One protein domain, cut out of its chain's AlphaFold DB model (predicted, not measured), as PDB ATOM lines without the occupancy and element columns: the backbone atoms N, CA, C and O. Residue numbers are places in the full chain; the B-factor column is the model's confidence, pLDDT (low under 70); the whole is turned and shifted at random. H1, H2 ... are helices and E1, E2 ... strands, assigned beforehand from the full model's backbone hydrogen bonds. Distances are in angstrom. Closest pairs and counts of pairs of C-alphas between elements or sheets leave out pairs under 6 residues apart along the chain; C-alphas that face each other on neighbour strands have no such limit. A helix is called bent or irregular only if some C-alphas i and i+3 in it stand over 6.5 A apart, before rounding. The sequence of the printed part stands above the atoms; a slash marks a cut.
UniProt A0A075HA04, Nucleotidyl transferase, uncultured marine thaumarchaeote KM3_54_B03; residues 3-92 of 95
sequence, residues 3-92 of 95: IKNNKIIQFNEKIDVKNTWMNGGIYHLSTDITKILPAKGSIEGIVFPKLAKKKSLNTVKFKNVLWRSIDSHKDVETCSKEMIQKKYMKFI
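What this domain is: This is residues 3 to 92 of the 95 residues of the protein "Nucleotidyl transferase" of uncultured marine thaumarchaeote KM3_54_B03 (UniProt A0A075HA04). With little regular structure, this is an open, loosely strung chain: H1 and H2 make a small head, H3 lies away from it, and residues 4 to 10 and 12 to 20 stick out as an arm bearing E1. The printed part has 90 residues, 34 in named elements, mostly helix, in the order E1, H1, H2, H3. It is only just extended, close to loose, with a radius of gyration of the C-alphas of 18.7 A, and flat, spanning 52 by 46 by 25 A.

Where its parts are: E1 is residues 7 to 10, from C-alpha 7 at (-55.190, 32.424, -5.300). H1 is residues 31 to 36. H2, residues 43 to 53, 14.4 A long, is only just irregular: C-alphas 45 and 48 are 6.7 A apart. H3, residues 73 to 85, 19.1 A long, ends at C-alpha 85 (-27.166, 24.318, -26.074).

How they stand to each other: E1 pairs with no named strand; residues 3 to 4 pair antiparallel with its residues 7 to 8. H1 and H2 are close but not clearly touching, about perpendicular at 83 degrees; their closest C-alphas, Ile 36 and Val 47, are 7.1 A apart. H3 is apart from both. Every O i to N i+4 pair is within hydrogen-bond range in H3, 4 of 7 in H2 and 0 of 2 in H1, where 3 of 3 O i to N i+3 pairs are.

The domain as a whole: The C-alphas farthest apart, Asn 5 and Lys 35, are 56.7 A apart. The printed part has no cut. The links E1 to H1 and H2 to H3 are long. Residues 89 to 92 have pLDDT under 70.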
ATOM      1  N   ILE A   3     -54.932  31.129 -12.052       91.69
ATOM      2  CA  ILE A   3     -55.601  31.675 -10.862       91.69
ATOM      3  C   ILE A   3     -56.854  30.845 -10.579       91.69
ATOM      4  O   ILE A   3     -57.594  30.506 -11.502       91.69
ATOM      5  N   LYS A   4     -57.085  30.512  -9.305       94.25
ATOM      6  CA  LYS A   4     -58.317  29.873  -8.823       94.25
ATOM      7  C   LYS A   4     -58.694  30.478  -7.473       94.25
ATOM      8  O   LYS A   4     -57.854  30.532  -6.583       94.25
ATOM      9  N   ASN A   5     -59.943  30.920  -7.315       93.88
ATOM     10  CA  ASN A   5     -60.469  31.529  -6.081       93.88
ATOM     11  C   ASN A   5     -59.562  32.648  -5.533       93.88
ATOM     12  O   ASN A   5     -59.172  32.621  -4.368       93.88
ATOM     13  N   ASN A   6     -59.155  33.579  -6.403       91.38
ATOM     14  CA  ASN A   6     -58.219  34.674  -6.103       91.38
ATOM     15  C   ASN A   6     -56.847  34.240  -5.553       91.38
ATOM     16  O   ASN A   6     -56.065  35.075  -5.110       91.38
ATOM     17  N   LYS A   7     -56.514  32.948  -5.624       93.25
ATOM     18  CA  LYS A   7     -55.190  32.424  -5.300       93.25
ATOM     19  C   LYS A   7     -54.436  32.108  -6.581       93.25
ATOM     20  O   LYS A   7     -54.961  31.475  -7.502       93.25
ATOM     21  N   ILE A   8     -53.184  32.546  -6.626       92.38
ATOM     22  CA  ILE A   8     -52.246  32.177  -7.682       92.38
ATOM     23  C   ILE A   8     -51.847  30.724  -7.427       92.38
ATOM     24  O   ILE A   8     -51.207  30.427  -6.424       92.38
ATOM     25  N   ILE A   9     -52.247  29.816  -8.319       93.56
ATOM     26  CA  ILE A   9     -51.929  28.384  -8.204       93.56
ATOM     27  C   ILE A   9     -50.748  27.975  -9.085       93.56
ATOM     28  O   ILE A   9     -50.184  26.904  -8.899       93.56
ATOM     29  N   GLN A  10     -50.377  28.813 -10.059       90.12
ATOM     30  CA  GLN A  10     -49.207  28.580 -10.900       90.12
ATOM     31  C   GLN A  10     -48.673  29.892 -11.478       90.12
ATOM     32  O   GLN A  10     -49.428  30.690 -12.055       90.12
ATOM     33  N   PHE A  11     -47.359  30.079 -11.374       88.25
ATOM     34  CA  PHE A  11     -46.635  31.153 -12.038       88.25
ATOM     35  C   PHE A  11     -45.905  30.590 -13.260       88.25
ATOM     36  O   PHE A  11     -45.087  29.684 -13.143       88.25
ATOM     37  N   ASN A  12     -46.228  31.114 -14.441       80.62
ATOM     38  CA  ASN A  12     -45.588  30.732 -15.698       80.62
ATOM     39  C   ASN A  12     -45.042  32.023 -16.289       80.62
ATOM     40  O   ASN A  12     -45.771  32.751 -16.969       80.62
ATOM     41  N   GLU A  13     -43.809  32.351 -15.933       71.56
ATOM     42  CA  GLU A  13     -43.113  33.498 -16.498       71.56
ATOM     43  C   GLU A  13     -42.714  33.168 -17.941       71.56
ATOM     44  O   GLU A  13     -42.224  32.074 -18.206       71.56
ATOM     45  N   LYS A  14     -42.926  34.110 -18.870       71.38
ATOM     46  CA  LYS A  14     -42.493  34.010 -20.278       71.38
ATOM     47  C   LYS A  14     -43.138  32.870 -21.077       71.38
ATOM     48  O   LYS A  14     -42.469  32.153 -21.813       71.38
ATOM     49  N   ILE A  15     -44.454  32.716 -20.952       76.25
ATOM     50  CA  ILE A  15     -45.211  31.867 -21.881       76.25
ATOM     51  C   ILE A  15     -45.215  32.466 -23.291       76.25
ATOM     52  O   ILE A  15     -45.297  33.686 -23.453       76.25
ATOM     53  N   ASP A  16     -45.202  31.603 -24.304       75.31
ATOM     54  CA  ASP A  16     -45.379  32.025 -25.690       75.31
ATOM     55  C   ASP A  16     -46.764  32.647 -25.899       75.31
ATOM     56  O   ASP A  16     -47.801  32.034 -25.614       75.31
ATOM     57  N   VAL A  17     -46.792  33.858 -26.457       80.75
ATOM     58  CA  VAL A  17     -48.037  34.527 -26.845       80.75
ATOM     59  C   VAL A  17     -48.425  34.057 -28.243       80.75
ATOM     60  O   VAL A  17     -47.960  34.574 -29.259       80.75
ATOM     61  N   LYS A  18     -49.280  33.033 -28.299       78.19
ATOM     62  CA  LYS A  18     -49.761  32.470 -29.566       78.19
ATOM     63  C   LYS A  18     -50.443  33.554 -30.410       78.19
ATOM     64  O   LYS A  18     -51.249  34.324 -29.902       78.19
ATOM     65  N   ASN A  19     -50.142  33.567 -31.710       83.31
ATOM     66  CA  ASN A  19     -50.674  34.485 -32.733       83.31
ATOM     67  C   ASN A  19     -50.254  35.960 -32.635       83.31
ATOM     68  O   ASN A  19     -50.595  36.725 -33.537       83.31
ATOM     69  N   THR A  20     -49.448  36.337 -31.648       88.31
ATOM     70  CA  THR A  20     -48.865  37.679 -31.563       88.31
ATOM     71  C   THR A  20     -47.406  37.629 -31.991       88.31
ATOM     72  O   THR A  20     -46.657  36.751 -31.574       88.31
ATOM     73  N   TRP A  21     -47.006  38.570 -32.844       90.31
ATOM     74  CA  TRP A  21     -45.640  38.685 -33.348       90.31
ATOM     75  C   TRP A  21     -45.078  40.055 -32.997       90.31
ATOM     76  O   TRP A  21     -45.799  41.050 -32.991       90.31
ATOM     77  N   MET A  22     -43.781  40.085 -32.725       91.38
ATOM     78  CA  MET A  22     -43.015  41.294 -32.455       91.38
ATOM     79  C   MET A  22     -42.151  41.631 -33.670       91.38
ATOM     80  O   MET A  22     -41.748  40.745 -34.425       91.38
ATOM     81  N   ASN A  23     -41.859  42.917 -33.849       93.88
ATOM     82  CA  ASN A  23     -40.873  43.361 -34.822       93.88
ATOM     83  C   ASN A  23     -39.477  42.833 -34.438       93.88
ATOM     84  O   ASN A  23     -38.972  43.151 -33.366       93.88
ATOM     85  N   GLY A  24     -38.867  42.035 -35.318       93.00
ATOM     86  CA  GLY A  24     -37.554  41.429 -35.090       93.00
ATOM     87  C   GLY A  24     -36.355  42.315 -35.446       93.00
ATOM     88  O   GLY A  24     -35.225  41.851 -35.317       93.00
ATOM     89  N   GLY A  25     -36.580  43.538 -35.938       93.94
ATOM     90  CA  GLY A  25     -35.515  44.477 -36.317       93.94
ATOM     91  C   GLY A  25     -34.782  44.130 -37.620       93.94
ATOM     92  O   GLY A  25     -33.734  44.701 -37.900       93.94
ATOM     93  N   ILE A  26     -35.308  43.193 -38.416       94.19
ATOM     94  CA  ILE A  26     -34.735  42.779 -39.704       94.19
ATOM     95  C   ILE A  26     -35.707  43.174 -40.810       94.19
ATOM     96  O   ILE A  26     -36.860  42.735 -40.813       94.19
ATOM     97  N   TYR A  27     -35.234  43.976 -41.763       95.44
ATOM     98  CA  TYR A  27     -36.072  44.534 -42.817       95.44
ATOM     99  C   TYR A  27     -35.459  44.305 -44.197       95.44
ATOM    100  O   TYR A  27     -34.270  44.530 -44.407       95.44
ATOM    101  N   HIS A  28     -36.301  43.915 -45.150       96.00
ATOM    102  CA  HIS A  28     -35.994  43.945 -46.574       96.00
ATOM    103  C   HIS A  28     -36.864  45.035 -47.204       96.00
ATOM    104  O   HIS A  28     -38.079  44.871 -47.323       96.00
ATOM    105  N   LEU A  29     -36.261  46.186 -47.504       95.25
ATOM    106  CA  LEU A  29     -36.962  47.402 -47.921       95.25
ATOM    107  C   LEU A  29     -36.520  47.805 -49.327       95.25
ATOM    108  O   LEU A  29     -35.341  47.699 -49.661       95.25
ATOM    109  N   SER A  30     -37.457  48.316 -50.128       95.56
ATOM    110  CA  SER A  30     -37.116  48.998 -51.383       95.56
ATOM    111  C   SER A  30     -36.257  50.233 -51.098       95.56
ATOM    112  O   SER A  30     -36.478  50.928 -50.104       95.56
ATOM    113  N   THR A  31     -35.343  50.563 -52.010       96.12
ATOM    114  CA  THR A  31     -34.541  51.797 -51.973       96.12
ATOM    115  C   THR A  31     -35.401  53.063 -51.970       96.12
ATOM    116  O   THR A  31     -34.978  54.092 -51.442       96.12
ATOM    117  N   ASP A  32     -36.639  52.989 -52.468       95.56
ATOM    118  CA  ASP A  32     -37.611  54.086 -52.418       95.56
ATOM    119  C   ASP A  32     -37.981  54.518 -50.997       95.56
ATOM    120  O   ASP A  32     -38.484  55.628 -50.812       95.56
ATOM    121  N   ILE A  33     -37.706  53.689 -49.979       94.81
ATOM    122  CA  ILE A  33     -37.937  54.046 -48.576       94.81
ATOM    123  C   ILE A  33     -37.232  55.356 -48.205       94.81
ATOM    124  O   ILE A  33     -37.771  56.135 -47.422       94.81
ATOM    125  N   THR A  34     -36.079  55.640 -48.822       94.88
ATOM    126  CA  THR A  34     -35.279  56.857 -48.602       94.88
ATOM    127  C   THR A  34     -36.080  58.142 -48.810       94.88
ATOM    128  O   THR A  34     -35.877  59.107 -48.081       94.88
ATOM    129  N   LYS A  35     -37.058  58.134 -49.725       95.38
ATOM    130  CA  LYS A  35     -37.927  59.282 -50.035       95.38
ATOM    131  C   LYS A  35     -38.895  59.631 -48.904       95.38
ATOM    132  O   LYS A  35     -39.459  60.720 -48.894       95.38
ATOM    133  N   ILE A  36     -39.139  58.697 -47.987       94.62
ATOM    134  CA  ILE A  36     -40.121  58.844 -46.906       94.62
ATOM    135  C   ILE A  36     -39.514  58.668 -45.513       94.62
ATOM    136  O   ILE A  36     -40.256  58.692 -44.525       94.62
ATOM    137  N   LEU A  37     -38.193  58.478 -45.421       95.94
ATOM    138  CA  LEU A  37     -37.490  58.455 -44.145       95.94
ATOM    139  C   LEU A  37     -37.642  59.810 -43.441       95.94
ATOM    140  O   LEU A  37     -37.620  60.859 -44.090       95.94
ATOM    141  N   PRO A  38     -37.817  59.817 -42.111       93.69
ATOM    142  CA  PRO A  38     -37.922  61.057 -41.374       93.69
ATOM    143  C   PRO A  38     -36.536  61.694 -41.267       93.69
ATOM    144  O   PRO A  38     -35.542  61.003 -41.056       93.69
ATOM    145  N   ALA A  39     -36.467  63.024 -41.333       94.56
ATOM    146  CA  ALA A  39     -35.215  63.738 -41.073       94.56
ATOM    147  C   ALA A  39     -34.722  63.538 -39.624       94.56
ATOM    148  O   ALA A  39     -33.522  63.572 -39.365       94.56
ATOM    149  N   LYS A  40     -35.649  63.335 -38.675       95.31
ATOM    150  CA  LYS A  40     -35.376  63.018 -37.266       95.31
ATOM    151  C   LYS A  40     -36.412  62.033 -36.727       95.31
ATOM    152  O   LYS A  40     -37.599  62.170 -37.018       95.31
ATOM    153  N   GLY A  41     -35.968  61.105 -35.883       93.75
ATOM    154  CA  GLY A  41     -36.818  60.106 -35.231       93.75
ATOM    155  C   GLY A  41     -36.703  58.712 -35.850       93.75
ATOM    156  O   GLY A  41     -35.935  58.494 -36.784       93.75
ATOM    157  N   SER A  42     -37.452  57.758 -35.295       94.81
ATOM    158  CA  SER A  42     -37.358  56.350 -35.683       94.81
ATOM    159  C   SER A  42     -38.227  56.010 -36.891       94.81
ATOM    160  O   SER A  42     -39.350  56.501 -37.058       94.81
ATOM    161  N   ILE A  43     -37.720  55.103 -37.724       95.50
ATOM    162  CA  ILE A  43     -38.485  54.529 -38.829       95.50
ATOM    163  C   ILE A  43     -39.679  53.719 -38.291       95.50
ATOM    164  O   ILE A  43     -40.777  53.798 -38.845       95.50
ATOM    165  N   GLU A  44     -39.503  53.039 -37.155       95.81
ATOM    166  CA  GLU A  44     -40.521  52.230 -36.481       95.81
ATOM    167  C   GLU A  44     -41.689  53.057 -35.952       95.81
ATOM    168  O   GLU A  44     -42.834  52.623 -36.042       95.81
ATOM    169  N   GLY A  45     -41.412  54.242 -35.403       95.62
ATOM    170  CA  GLY A  45     -42.439  55.102 -34.818       95.62
ATOM    171  C   GLY A  45     -43.168  55.956 -35.852       95.62
ATOM    172  O   GLY A  45     -44.327  56.312 -35.653       95.62
ATOM    173  N   ILE A  46     -42.506  56.287 -36.965       96.06
ATOM    174  CA  ILE A  46     -43.006  57.300 -37.904       96.06
ATOM    175  C   ILE A  46     -43.402  56.696 -39.251       96.06
ATOM    176  O   ILE A  46     -44.477  57.000 -39.775       96.06
ATOM    177  N   VAL A  47     -42.545  55.869 -39.847       96.38
ATOM    178  CA  VAL A  47     -42.705  55.415 -41.236       96.38
ATOM    179  C   VAL A  47     -43.509  54.129 -41.298       96.38
ATOM    180  O   VAL A  47     -44.475  54.050 -42.058       96.38
ATOM    181  N   PHE A  48     -43.172  53.135 -40.478       96.56
ATOM    182  CA  PHE A  48     -43.860  51.846 -40.512       96.56
ATOM    183  C   PHE A  48     -45.364  51.938 -40.222       96.56
ATOM    184  O   PHE A  48     -46.125  51.327 -40.971       96.56
ATOM    185  N   PRO A  49     -45.859  52.761 -39.275       96.38
ATOM    186  CA  PRO A  49     -47.299  52.934 -39.089       96.38
ATOM    187  C   PRO A  49     -47.993  53.511 -40.331       96.38
ATOM    188  O   PRO A  49     -49.119  53.125 -40.648       96.38
ATOM    189  N   LYS A  50     -47.325  54.406 -41.077       95.69
ATOM    190  CA  LYS A  50     -47.852  54.959 -42.338       95.69
ATOM    191  C   LYS A  50     -47.912  53.889 -43.427       95.69
ATOM    192  O   LYS A  50     -48.924  53.791 -44.115       95.69
ATOM    193  N   LEU A  51     -46.864  53.080 -43.570       96.12
ATOM    194  CA  LEU A  51     -46.822  51.993 -44.552       96.12
ATOM    195  C   LEU A  51     -47.820  50.871 -44.219       96.12
ATOM    196  O   LEU A  51     -48.496  50.368 -45.114       96.12
ATOM    197  N   ALA A  52     -47.996  50.538 -42.936       96.44
ATOM    198  CA  ALA A  52     -49.016  49.593 -42.481       96.44
ATOM    199  C   ALA A  52     -50.427  50.062 -42.868       96.44
ATOM    200  O   ALA A  52     -51.186  49.303 -43.471       96.44
ATOM    201  N   LYS A  53     -50.761  51.336 -42.604       97.06
ATOM    202  CA  LYS A  53     -52.049  51.938 -43.004       97.06
ATOM    203  C   LYS A  53     -52.268  51.905 -44.519       97.06
ATOM    204  O   LYS A  53     -53.394  51.725 -44.969       97.06
ATOM    205  N   LYS A  54     -51.193  52.036 -45.300       96.75
ATOM    206  CA  LYS A  54     -51.203  51.946 -46.769       96.75
ATOM    207  C   LYS A  54     -51.187  50.508 -47.307       96.75
ATOM    208  O   LYS A  54     -51.160  50.338 -48.520       96.75
ATOM    209  N   LYS A  55     -51.200  49.485 -46.441       96.69
ATOM    210  CA  LYS A  55     -51.078  48.060 -46.812       96.69
ATOM    211  C   LYS A  55     -49.813  47.745 -47.625       96.69
ATOM    212  O   LYS A  55     -49.806  46.824 -48.431       96.69
ATOM    213  N   SER A  56     -48.738  48.501 -47.406       95.88
ATOM    214  CA  SER A  56     -47.466  48.359 -48.126       95.88
ATOM    215  C   SER A  56     -46.348  47.761 -47.261       95.88
ATOM    216  O   SER A  56     -45.177  47.860 -47.618       95.88
ATOM    217  N   LEU A  57     -46.690  47.186 -46.102       95.19
ATOM    218  CA  LEU A  57     -45.782  46.375 -45.291       95.19
ATOM    219  C   LEU A  57     -46.206  44.917 -45.349       95.19
ATOM    220  O   LEU A  57     -47.340  44.579 -45.010       95.19
ATOM    221  N   ASN A  58     -45.248  44.065 -45.692       95.06
ATOM    222  CA  ASN A  58     -45.398  42.620 -45.639       95.06
ATOM    223  C   ASN A  58     -44.694  42.072 -44.394       95.06
ATOM    224  O   ASN A  58     -43.787  42.697 -43.847       95.06
ATOM    225  N   THR A  59     -45.110  40.887 -43.950       94.75
ATOM    226  CA  THR A  59     -44.516  40.224 -42.780       94.75
ATOM    227  C   THR A  59     -43.897  38.894 -43.187       94.75
ATOM    228  O   THR A  59     -44.477  38.163 -43.988       94.75
ATOM    229  N   VAL A  60     -42.753  38.563 -42.591       94.44
ATOM    230  CA  VAL A  60     -42.151  37.226 -42.641       94.44
ATOM    231  C   VAL A  60     -42.078  36.710 -41.209       94.44
ATOM    232  O   VAL A  60     -41.540  37.378 -40.328       94.44
ATOM    233  N   LYS A  61     -42.670  35.539 -40.956       92.81
ATOM    234  CA  LYS A  61     -42.730  34.934 -39.620       92.81
ATOM    235  C   LYS A  61     -41.618  33.905 -39.477       92.81
ATOM    236  O   LYS A  61     -41.666  32.860 -40.120       92.81
ATOM    237  N   PHE A  62     -40.659  34.173 -38.601       89.81
ATOM    238  CA  PHE A  62     -39.588  33.230 -38.296       89.81
ATOM    239  C   PHE A  62     -40.011  32.308 -37.151       89.81
ATOM    240  O   PHE A  62     -40.160  32.739 -36.010       89.81
ATOM    241  N   LYS A  63     -40.230  31.029 -37.461       87.06
ATOM    242  CA  LYS A  63     -40.531  29.977 -36.479       87.06
ATOM    243  C   LYS A  63     -39.303  29.101 -36.280       87.06
ATOM    244  O   LYS A  63     -38.558  28.878 -37.226       87.06
ATOM    245  N   ASN A  64     -39.132  28.572 -35.072       84.06
ATOM    246  CA  ASN A  64     -38.053  27.638 -34.731       84.06
ATOM    247  C   ASN A  64     -36.638  28.201 -34.978       84.06
ATOM    248  O   ASN A  64     -35.703  27.447 -35.233       84.06
ATOM    249  N   VAL A  65     -36.474  29.522 -34.881       86.31
ATOM    250  CA  VAL A  65     -35.175  30.201 -34.978       86.31
ATOM    251  C   VAL A  65     -34.713  30.676 -33.604       86.31
ATOM    252  O   VAL A  65     -35.519  30.837 -32.686       86.31
ATOM    253  N   LEU A  66     -33.411  30.915 -33.451       87.81
ATOM    254  CA  LEU A  66     -32.886  31.675 -32.320       87.81
ATOM    255  C   LEU A  66     -32.905  33.164 -32.686       87.81
ATOM    256  O   LEU A  66     -32.197  33.581 -33.597       87.81
ATOM    257  N   TRP A  67     -33.715  33.947 -31.980       89.12
ATOM    258  CA  TRP A  67     -33.740  35.406 -32.073       89.12
ATOM    259  C   TRP A  67     -33.724  35.981 -30.658       89.12
ATOM    260  O   TRP A  67     -34.440  35.483 -29.785       89.12
ATOM    261  N   ARG A  68     -32.891  36.998 -30.420       89.75
ATOM    262  CA  ARG A  68     -32.764  37.639 -29.110       89.75
ATOM    263  C   ARG A  68     -32.347  39.099 -29.256       89.75
ATOM    264  O   ARG A  68     -31.392  39.374 -29.979       89.75
ATOM    265  N   SER A  69     -33.028  40.008 -28.558       92.12
ATOM    266  CA  SER A  69     -32.496  41.346 -28.286       92.12
ATOM    267  C   SER A  69     -31.522  41.273 -27.111       92.12
ATOM    268  O   SER A  69     -31.678  40.440 -26.214       92.12
ATOM    269  N   ILE A  70     -30.486  42.106 -27.137       94.12
ATOM    270  CA  ILE A  70     -29.498  42.202 -26.065       94.12
ATOM    271  C   ILE A  70     -29.566  43.623 -25.528       94.12
ATOM    272  O   ILE A  70     -28.919  44.522 -26.058       94.12
ATOM    273  N   ASP A  71     -30.373  43.806 -24.489       93.38
ATOM    274  CA  ASP A  71     -30.625  45.119 -23.891       93.38
ATOM    275  C   ASP A  71     -29.920  45.259 -22.529       93.38
ATOM    276  O   ASP A  71     -29.681  46.363 -22.045       93.38
ATOM    277  N   SER A  72     -29.544  44.135 -21.911       95.12
ATOM    278  CA  SER A  72     -28.864  44.081 -20.618       95.12
ATOM    279  C   SER A  72     -27.730  43.051 -20.584       95.12
ATOM    280  O   SER A  72     -27.647  42.141 -21.411       95.12
ATOM    281  N   HIS A  73     -26.873  43.135 -19.561       94.31
ATOM    282  CA  HIS A  73     -25.821  42.136 -19.336       94.31
ATOM    283  C   HIS A  73     -26.388  40.720 -19.129       94.31
ATOM    284  O   HIS A  73     -25.854  39.741 -19.648       94.31
ATOM    285  N   LYS A  74     -27.536  40.613 -18.449       92.75
ATOM    286  CA  LYS A  74     -28.237  39.340 -18.234       92.75
ATOM    287  C   LYS A  74     -28.658  38.682 -19.552       92.75
ATOM    288  O   LYS A  74     -28.678  37.451 -19.646       92.75
ATOM    289  N   ASP A  75     -28.974  39.476 -20.574       93.62
ATOM    290  CA  ASP A  75     -29.334  38.954 -21.893       93.62
ATOM    291  C   ASP A  75     -28.127  38.347 -22.606       93.62
ATOM    292  O   ASP A  75     -28.266  37.290 -23.220       93.62
ATOM    293  N   VAL A  76     -26.933  38.936 -22.452       92.56
ATOM    294  CA  VAL A  76     -25.675  38.378 -22.982       92.56
ATOM    295  C   VAL A  76     -25.405  37.000 -22.386       92.56
ATOM    296  O   VAL A  76     -25.171  36.037 -23.123       92.56
ATOM    297  N   GLU A  77     -25.476  36.878 -21.059       91.94
ATOM    298  CA  GLU A  77     -25.266  35.602 -20.372       91.94
ATOM    299  C   GLU A  77     -26.290  34.546 -20.803       91.94
ATOM    300  O   GLU A  77     -25.941  33.393 -21.070       91.94
ATOM    301  N   THR A  78     -27.563  34.939 -20.891       91.25
ATOM    302  CA  THR A  78     -28.656  34.035 -21.271       91.25
ATOM    303  C   THR A  78     -28.504  33.572 -22.719       91.25
ATOM    304  O   THR A  78     -28.563  32.373 -22.987       91.25
ATOM    305  N   CYS A  79     -28.240  34.500 -23.642       92.25
ATOM    306  CA  CYS A  79     -28.031  34.208 -25.057       92.25
ATOM    307  C   CYS A  79     -26.832  33.271 -25.258       92.25
ATOM    308  O   CYS A  79     -26.938  32.277 -25.973       92.25
ATOM    309  N   SER A  80     -25.730  33.513 -24.544       90.38
ATOM    310  CA  SER A  80     -24.536  32.661 -24.609       90.38
ATOM    311  C   SER A  80     -24.852  31.212 -24.223       90.38
ATOM    312  O   SER A  80     -24.489  30.283 -24.944       90.38
ATOM    313  N   LYS A  81     -25.600  30.999 -23.129       89.56
ATOM    314  CA  LYS A  81     -26.040  29.658 -22.701       89.56
ATOM    315  C   LYS A  81     -26.955  28.997 -23.739       89.56
ATOM    316  O   LYS A  81     -26.751  27.828 -24.070       89.56
ATOM    317  N   GLU A  82     -27.926  29.736 -24.281       89.00
ATOM    318  CA  GLU A  82     -28.843  29.241 -25.322       89.00
ATOM    319  C   GLU A  82     -28.087  28.838 -26.607       89.00
ATOM    320  O   GLU A  82     -28.374  27.795 -27.202       89.00
ATOM    321  N   MET A  83     -27.087  29.621 -27.022       89.50
ATOM    322  CA  MET A  83     -26.265  29.338 -28.204       89.50
ATOM    323  C   MET A  83     -25.423  28.067 -28.047       89.50
ATOM    324  O   MET A  83     -25.342  27.280 -28.996       89.50
ATOM    325  N   ILE A  84     -24.845  27.832 -26.863       86.50
ATOM    326  CA  ILE A  84     -24.098  26.600 -26.556       86.50
ATOM    327  C   ILE A  84     -25.017  25.379 -26.685       86.50
ATOM    328  O   ILE A  84     -24.696  24.433 -27.406       86.50
ATOM    329  N   GLN A  85     -26.194  25.422 -26.050       85.19
ATOM    330  CA  GLN A  85     -27.166  24.318 -26.074       85.19
ATOM    331  C   GLN A  85     -27.635  23.979 -27.492       85.19
ATOM    332  O   GLN A  85     -27.779  22.808 -27.845       85.19
ATOM    333  N   LYS A  86     -27.833  24.998 -28.335       80.56
ATOM    334  CA  LYS A  86     -28.270  24.835 -29.728       80.56
ATOM    335  C   LYS A  86     -27.128  24.553 -30.712       80.56
ATOM    336  O   LYS A  86     -27.346  24.589 -31.920       80.56
ATOM    337  N   LYS A  87     -25.918  24.248 -30.220       80.44
ATOM    338  CA  LYS A  87     -24.718  23.950 -31.023       80.44
ATOM    339  C   LYS A  87     -24.314  25.083 -31.984       80.44
ATOM    340  O   LYS A  87     -23.638  24.843 -32.981       80.44
ATOM    341  N   TYR A  88     -24.637  26.337 -31.660       80.38
ATOM    342  CA  TYR A  88     -24.202  27.526 -32.411       80.38
ATOM    343  C   TYR A  88     -22.791  28.005 -32.021       80.38
ATOM    344  O   TYR A  88     -22.447  29.171 -32.202       80.38
ATOM    345  N   MET A  89     -21.944  27.092 -31.532       66.94
ATOM    346  CA  MET A  89     -20.608  27.372 -30.985       66.94
ATOM    347  C   MET A  89     -19.687  28.140 -31.937       66.94
ATOM    348  O   MET A  89     -18.835  28.888 -31.478       66.94
ATOM    349  N   LYS A  90     -19.873  27.998 -33.255       69.88
ATOM    350  CA  LYS A  90     -19.078  28.707 -34.271       69.88
ATOM    351  C   LYS A  90     -19.201  30.236 -34.220       69.88
ATOM    352  O   LYS A  90     -18.356  30.918 -34.779       69.88
ATOM    353  N   PHE A  91     -20.249  30.761 -33.586       69.56
ATOM    354  CA  PHE A  91     -20.484  32.200 -33.441       69.56
ATOM    355  C   PHE A  91     -20.056  32.745 -32.072       69.56
ATOM    356  O   PHE A  91     -20.107  33.952 -31.854       69.56
ATOM    357  N   ILE A  92     -19.650  31.874 -31.145       66.56
ATOM    358  CA  ILE A  92     -19.162  32.276 -29.828       66.56
ATOM    359  C   ILE A  92     -17.651  32.449 -29.946       66.56
ATOM    360  O   ILE A  92     -16.931  31.482 -30.198       66.56
TER     361      ILE A  92